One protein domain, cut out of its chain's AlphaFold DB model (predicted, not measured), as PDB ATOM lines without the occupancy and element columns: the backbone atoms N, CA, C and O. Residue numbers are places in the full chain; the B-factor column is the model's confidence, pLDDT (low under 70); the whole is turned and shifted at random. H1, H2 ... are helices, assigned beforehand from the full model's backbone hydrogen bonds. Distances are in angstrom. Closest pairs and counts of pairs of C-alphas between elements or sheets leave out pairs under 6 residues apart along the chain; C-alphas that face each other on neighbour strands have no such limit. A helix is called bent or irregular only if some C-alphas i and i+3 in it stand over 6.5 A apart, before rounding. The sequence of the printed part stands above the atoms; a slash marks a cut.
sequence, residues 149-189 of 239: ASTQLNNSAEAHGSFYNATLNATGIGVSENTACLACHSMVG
ATOM      1  N   ALA A 149     -35.246 -45.618  -6.030       72.06
ATOM      2  CA  ALA A 149     -34.885 -44.219  -6.185       72.06
ATOM      3  C   ALA A 149     -36.123 -43.380  -6.536       72.06
ATOM      4  O   ALA A 149     -36.340 -42.346  -5.915       72.06
ATOM      5  N   SER A 150     -36.986 -43.834  -7.451       71.69
ATOM      6  CA  SER A 150     -38.201 -43.096  -7.832       71.69
ATOM      7  C   SER A 150     -39.172 -42.915  -6.658       71.69
ATOM      8  O   SER A 150     -39.705 -41.827  -6.439       71.69
ATOM      9  N   THR A 151     -39.350 -43.945  -5.831       74.94
ATOM     10  CA  THR A 151     -40.156 -43.865  -4.605       74.94
ATOM     11  C   THR A 151     -39.520 -42.952  -3.557       74.94
ATOM     12  O   THR A 151     -40.232 -42.155  -2.943       74.94
ATOM     13  N   GLN A 152     -38.196 -42.998  -3.383       79.50
ATOM     14  CA  GLN A 152     -37.474 -42.102  -2.476       79.50
ATOM     15  C   GLN A 152     -37.531 -40.641  -2.926       79.50
ATOM     16  O   GLN A 152     -37.737 -39.772  -2.088       79.50
ATOM     17  N   LEU A 153     -37.445 -40.354  -4.227       81.56
ATOM     18  CA  LEU A 153     -37.531 -38.992  -4.769       81.56
ATOM     19  C   LEU A 153     -38.877 -38.308  -4.475       81.56
ATOM     20  O   LEU A 153     -38.935 -37.082  -4.398       81.56
ATOM     21  N   ASN A 154     -39.944 -39.082  -4.250       76.88
ATOM     22  CA  ASN A 154     -41.245 -38.561  -3.817       76.88
ATOM     23  C   ASN A 154     -41.293 -38.196  -2.320       76.88
ATOM     24  O   ASN A 154     -42.252 -37.574  -1.857       76.88
ATOM     25  N   ASN A 155     -40.278 -38.570  -1.537       79.50
ATOM     26  CA  ASN A 155     -40.174 -38.190  -0.138       79.50
ATOM     27  C   ASN A 155     -39.615 -36.765  -0.013       79.50
ATOM     28  O   ASN A 155     -38.488 -36.486  -0.404       79.50
ATOM     29  N   SER A 156     -40.368 -35.873   0.631       78.44
ATOM     30  CA  SER A 156     -39.937 -34.487   0.892       78.44
ATOM     31  C   SER A 156     -38.644 -34.344   1.713       78.44
ATOM     32  O   SER A 156     -38.055 -33.266   1.729       78.44
ATOM     33  N   ALA A 157     -38.210 -35.404   2.403       76.94
ATOM     34  CA  ALA A 157     -36.950 -35.444   3.143       76.94
ATOM     35  C   ALA A 157     -35.759 -35.953   2.307       76.94
ATOM     36  O   ALA A 157     -34.633 -35.943   2.805       76.94
ATOM     37  N   GLU A 158     -35.986 -36.409   1.071       81.00
ATOM     38  CA  GLU A 158     -34.933 -36.930   0.203       81.00
ATOM     39  C   GLU A 158     -34.039 -35.795  -0.307       81.00
ATOM     40  O   GLU A 158     -34.494 -34.859  -0.969       81.00
ATOM     41  N   ALA A 159     -32.741 -35.886  -0.015       74.31
ATOM     42  CA  ALA A 159     -31.771 -34.869  -0.405       74.31
ATOM     43  C   ALA A 159     -31.639 -34.781  -1.934       74.31
ATOM     44  O   ALA A 159     -31.514 -33.679  -2.479       74.31
ATOM     45  N   HIS A 160     -31.737 -35.922  -2.625       80.00
ATOM     46  CA  HIS A 160     -31.615 -36.007  -4.081       80.00
ATOM     47  C   HIS A 160     -32.812 -35.388  -4.827       80.00
ATOM     48  O   HIS A 160     -32.646 -34.914  -5.951       80.00
ATOM     49  N   GLY A 161     -33.996 -35.315  -4.201       82.50
ATOM     50  CA  GLY A 161     -35.224 -34.822  -4.840       82.50
ATOM     51  C   GLY A 161     -35.113 -33.380  -5.338       82.50
ATOM     52  O   GLY A 161     -35.607 -33.043  -6.412       82.50
ATOM     53  N   SER A 162     -34.403 -32.527  -4.596       81.00
ATOM     54  CA  SER A 162     -34.166 -31.136  -4.998       81.00
ATOM     55  C   SER A 162     -33.300 -31.014  -6.262       81.00
ATOM     56  O   SER A 162     -33.610 -30.197  -7.127       81.00
ATOM     57  N   PHE A 163     -32.274 -31.861  -6.404       78.94
ATOM     58  CA  PHE A 163     -31.394 -31.898  -7.575       78.94
ATOM     59  C   PHE A 163     -32.117 -32.456  -8.803       78.94
ATOM     60  O   PHE A 163     -32.080 -31.836  -9.863       78.94
ATOM     61  N   TYR A 164     -32.839 -33.568  -8.638       83.44
ATOM     62  CA  TYR A 164     -33.646 -34.173  -9.702       83.44
ATOM     63  C   TYR A 164     -34.703 -33.197 -10.238       83.44
ATOM     64  O   TYR A 164     -34.783 -32.943 -11.438       83.44
ATOM     65  N   ASN A 165     -35.459 -32.547  -9.350       83.62
ATOM     66  CA  ASN A 165     -36.466 -31.565  -9.761       83.62
ATOM     67  C   ASN A 165     -35.845 -30.324 -10.420       83.62
ATOM     68  O   ASN A 165     -36.455 -29.734 -11.311       83.62
ATOM     69  N   ALA A 166     -34.643 -29.911 -10.011       81.69
ATOM     70  CA  ALA A 166     -33.941 -28.814 -10.666       81.69
ATOM     71  C   ALA A 166     -33.555 -29.170 -12.112       81.69
ATOM     72  O   ALA A 166     -33.719 -28.329 -12.993       81.69
ATOM     73  N   THR A 167     -33.118 -30.408 -12.377       77.62
ATOM     74  CA  THR A 167     -32.787 -30.855 -13.742       77.62
ATOM     75  C   THR A 167     -34.017 -31.009 -14.631       77.62
ATOM     76  O   THR A 167     -33.944 -30.639 -15.796       77.62
ATOM     77  N   LEU A 168     -35.167 -31.438 -14.086       77.81
ATOM     78  CA  LEU A 168     -36.437 -31.483 -14.835       77.81
ATOM     79  C   LEU A 168     -36.872 -30.108 -15.361       77.81
ATOM     80  O   LEU A 168     -37.493 -30.002 -16.415       77.81
ATOM     81  N   ASN A 169     -36.564 -29.052 -14.608       79.50
ATOM     82  CA  ASN A 169     -36.930 -27.679 -14.950       79.50
ATOM     83  C   ASN A 169     -35.837 -26.941 -15.740       79.50
ATOM     84  O   ASN A 169     -36.039 -25.793 -16.142       79.50
ATOM     85  N   ALA A 170     -34.670 -27.557 -15.930       76.62
ATOM     86  CA  ALA A 170     -33.546 -26.947 -16.618       76.62
ATOM     87  C   ALA A 170     -33.644 -27.174 -18.132       76.62
ATOM     88  O   ALA A 170     -33.981 -28.251 -18.612       76.62
ATOM     89  N   THR A 171     -33.329 -26.136 -18.905       72.44
ATOM     90  CA  THR A 171     -33.363 -26.176 -20.371       72.44
ATOM     91  C   THR A 171     -31.946 -26.103 -20.924       72.44
ATOM     92  O   THR A 171     -31.213 -25.167 -20.602       72.44
ATOM     93  N   GLY A 172     -31.561 -27.036 -21.789       67.12
ATOM     94  CA  GLY A 172     -30.241 -27.032 -22.414       67.12
ATOM     95  C   GLY A 172     -29.980 -28.295 -23.224       67.12
ATOM     96  O   GLY A 172     -30.648 -29.309 -23.047       67.12
ATOM     97  N   ILE A 173     -29.001 -28.232 -24.126       53.47
ATOM     98  CA  ILE A 173     -28.535 -29.417 -24.854       53.47
ATOM     99  C   ILE A 173     -27.840 -30.339 -23.842       53.47
ATOM    100  O   ILE A 173     -26.897 -29.910 -23.183       53.47
ATOM    101  N   GLY A 174     -28.311 -31.583 -23.716       59.00
ATOM    102  CA  GLY A 174     -27.750 -32.578 -22.790       59.00
ATOM    103  C   GLY A 174     -28.329 -32.553 -21.371       59.00
ATOM    104  O   GLY A 174     -27.823 -33.261 -20.505       59.00
ATOM    105  N   VAL A 175     -29.382 -31.764 -21.127       64.81
ATOM    106  CA  VAL A 175     -30.141 -31.796 -19.870       64.81
ATOM    107  C   VAL A 175     -31.372 -32.689 -20.048       64.81
ATOM    108  O   VAL A 175     -32.168 -32.460 -20.957       64.81
ATOM    109  N   SER A 176     -31.515 -33.704 -19.200       71.00
ATOM    110  CA  SER A 176     -32.637 -34.648 -19.173       71.00
ATOM    111  C   SER A 176     -32.963 -35.080 -17.740       71.00
ATOM    112  O   SER A 176     -32.265 -34.705 -16.790       71.00
ATOM    113  N   GLU A 177     -33.992 -35.918 -17.569       71.88
ATOM    114  CA  GLU A 177     -34.311 -36.528 -16.270       71.88
ATOM    115  C   GLU A 177     -33.137 -37.345 -15.694       71.88
ATOM    116  O   GLU A 177     -33.052 -37.535 -14.481       71.88
ATOM    117  N   ASN A 178     -32.187 -37.767 -16.537       74.25
ATOM    118  CA  ASN A 178     -31.015 -38.542 -16.128       74.25
ATOM    119  C   ASN A 178     -29.854 -37.684 -15.657       74.25
ATOM    120  O   ASN A 178     -28.958 -38.203 -14.997       74.25
ATOM    121  N   THR A 179     -29.839 -36.387 -15.971       76.38
ATOM    122  CA  THR A 179     -28.692 -35.516 -15.686       76.38
ATOM    123  C   THR A 179     -28.335 -35.514 -14.203       76.38
ATOM    124  O   THR A 179     -27.155 -35.575 -13.872       76.38
ATOM    125  N   ALA A 180     -29.326 -35.508 -13.306       78.69
ATOM    126  CA  ALA A 180     -29.082 -35.556 -11.864       78.69
ATOM    127  C   ALA A 180     -28.484 -36.894 -11.399       78.69
ATOM    128  O   ALA A 180     -27.691 -36.919 -10.461       78.69
ATOM    129  N   CYS A 181     -28.854 -38.001 -12.043       77.38
ATOM    130  CA  CYS A 181     -28.326 -39.321 -11.721       77.38
ATOM    131  C   CYS A 181     -26.913 -39.482 -12.285       77.38
ATOM    132  O   CYS A 181     -25.991 -39.779 -11.533       77.38
ATOM    133  N   LEU A 182     -26.738 -39.216 -13.580       73.69
ATOM    134  CA  LEU A 182     -25.458 -39.304 -14.279       73.69
ATOM    135  C   LEU A 182     -24.405 -38.433 -13.610       73.69
ATOM    136  O   LEU A 182     -23.314 -38.918 -13.352       73.69
ATOM    137  N   ALA A 183     -24.773 -37.217 -13.208       69.00
ATOM    138  CA  ALA A 183     -23.918 -36.321 -12.441       69.00
ATOM    139  C   ALA A 183     -23.108 -37.033 -11.344       69.00
ATOM    140  O   ALA A 183     -21.902 -36.843 -11.264       69.00
ATOM    141  N   CYS A 184     -23.752 -37.865 -10.524       70.06
ATOM    142  CA  CYS A 184     -23.107 -38.519  -9.385       70.06
ATOM    143  C   CYS A 184     -22.776 -39.999  -9.620       70.06
ATOM    144  O   CYS A 184     -21.900 -40.537  -8.943       70.06
ATOM    145  N   HIS A 185     -23.510 -40.672 -10.510       70.56
ATOM    146  CA  HIS A 185     -23.438 -42.122 -10.694       70.56
ATOM    147  C   HIS A 185     -22.630 -42.555 -11.912       70.56
ATOM    148  O   HIS A 185     -22.165 -43.692 -11.925       70.56
ATOM    149  N   SER A 186     -22.430 -41.682 -12.898       63.50
ATOM    150  CA  SER A 186     -21.521 -41.943 -14.010       63.50
ATOM    151  C   SER A 186     -20.240 -41.125 -13.860       63.50
ATOM    152  O   SER A 186     -20.147 -40.188 -13.068       63.50
ATOM    153  N   MET A 187     -19.203 -41.499 -14.608       57.41
ATOM    154  CA  MET A 187     -17.890 -40.842 -14.553       57.41
ATOM    155  C   MET A 187     -17.873 -39.499 -15.310       57.41
ATOM    156  O   MET A 187     -16.846 -39.098 -15.861       57.41
ATOM    157  N   VAL A 188     -19.018 -38.819 -15.394       57.75
ATOM    158  CA  VAL A 188     -19.133 -37.525 -16.066       57.75
ATOM    159  C   VAL A 188     -18.501 -36.435 -15.208       57.75
ATOM    160  O   VAL A 188     -18.583 -36.434 -13.981       57.75
ATOM    161  N   GLY A 189     -17.844 -35.486 -15.872       59.31
ATOM    162  CA  GLY A 189     -17.282 -34.326 -15.194       59.31
ATOM    163  C   GLY A 189     -18.380 -33.474 -14.566       59.31
ATOM    164  O   GLY A 189     -19.348 -33.120 -15.237       59.31
TER     165      GLY A 189
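Overview. This is residues 149 to 189 of the 239 residues of an uncharacterized protein of ANME-2 cluster archaeon (UniProt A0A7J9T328). A loose helical hairpin, in which the longest helix, H2, lies in the middle and the shorter H3 folds back beside it at a slant, with the one-turn helix H1 packed on the other helix's first half. The ten-residue loop 169 to 178 makes the turn of the hairpin at one end of the model, and H1 lies near the other end, away from H3. The printed part has 41 residues with three named helices, H1, H2 and H3 in that order, and no named strand; the class is all helix. It is only just compact, close to loose, with a radius of gyration of the C-alphas of 10.4 A, and the C-alphas span 28 by 22 by 13 A.

Arrangement. H2, residues 159 to 168, touches both other helices. H3, residues 179 to 185, touches H2 with 6 pairs of C-alphas within 8 A, the closest being those of Tyr 164 and Ala 180, 5.2 A apart. H2 and H3 run opposite ways at a steep tilt of 41 degrees and form a helical hairpin, their centres 10.4 A apart. H1, residues 149 to 153, touches H2 with 4 such pairs, the closest being the C-alphas of Leu 153 and Gly 161, 4.8 A apart. The centres of H1 and H2 are 11.0 A apart. H1 and H3 are apart. In H1 every O i to N i+4 pair is within hydrogen-bond range; in H2 5 of 6 are, and in H3 2 of 3.

Along the chain. H2 runs from C-alpha 159 at (-31.771, -34.869, -0.405) to C-alpha 168 at (-36.437, -31.483, -14.835), a length of 15.5 A. It is neither bent nor irregular, but only just: C-alphas 159 and 162 are 6.4 A apart. H3 measures 9.8 A from Thr 179 to His 185, whose C-alpha is at (-23.438, -42.122, -10.694). H1 measures 6.0 A from Ala 149 to Leu 153, and its first C-alpha is at (-34.885, -44.219, -6.185).

Size, cuts and confidence. The two C-alphas farthest apart are those of Ala 157 and Ile 173, at 29.8 A; the first lies in the link from H1 to H2 and the second in the link from H2 to H3. The C-alphas of Ala 149 and Gly 189, the first and last printed, are 22.1 A apart. The printed part has no cut. The link from H1 to H2, with 5 residues, is tight; that from H2 to H3, with 10, is short. The mean pLDDT of the printed part is 73.6, and it is under 70 at residues 172 to 175, at residue 183 and at residues 186 to 189.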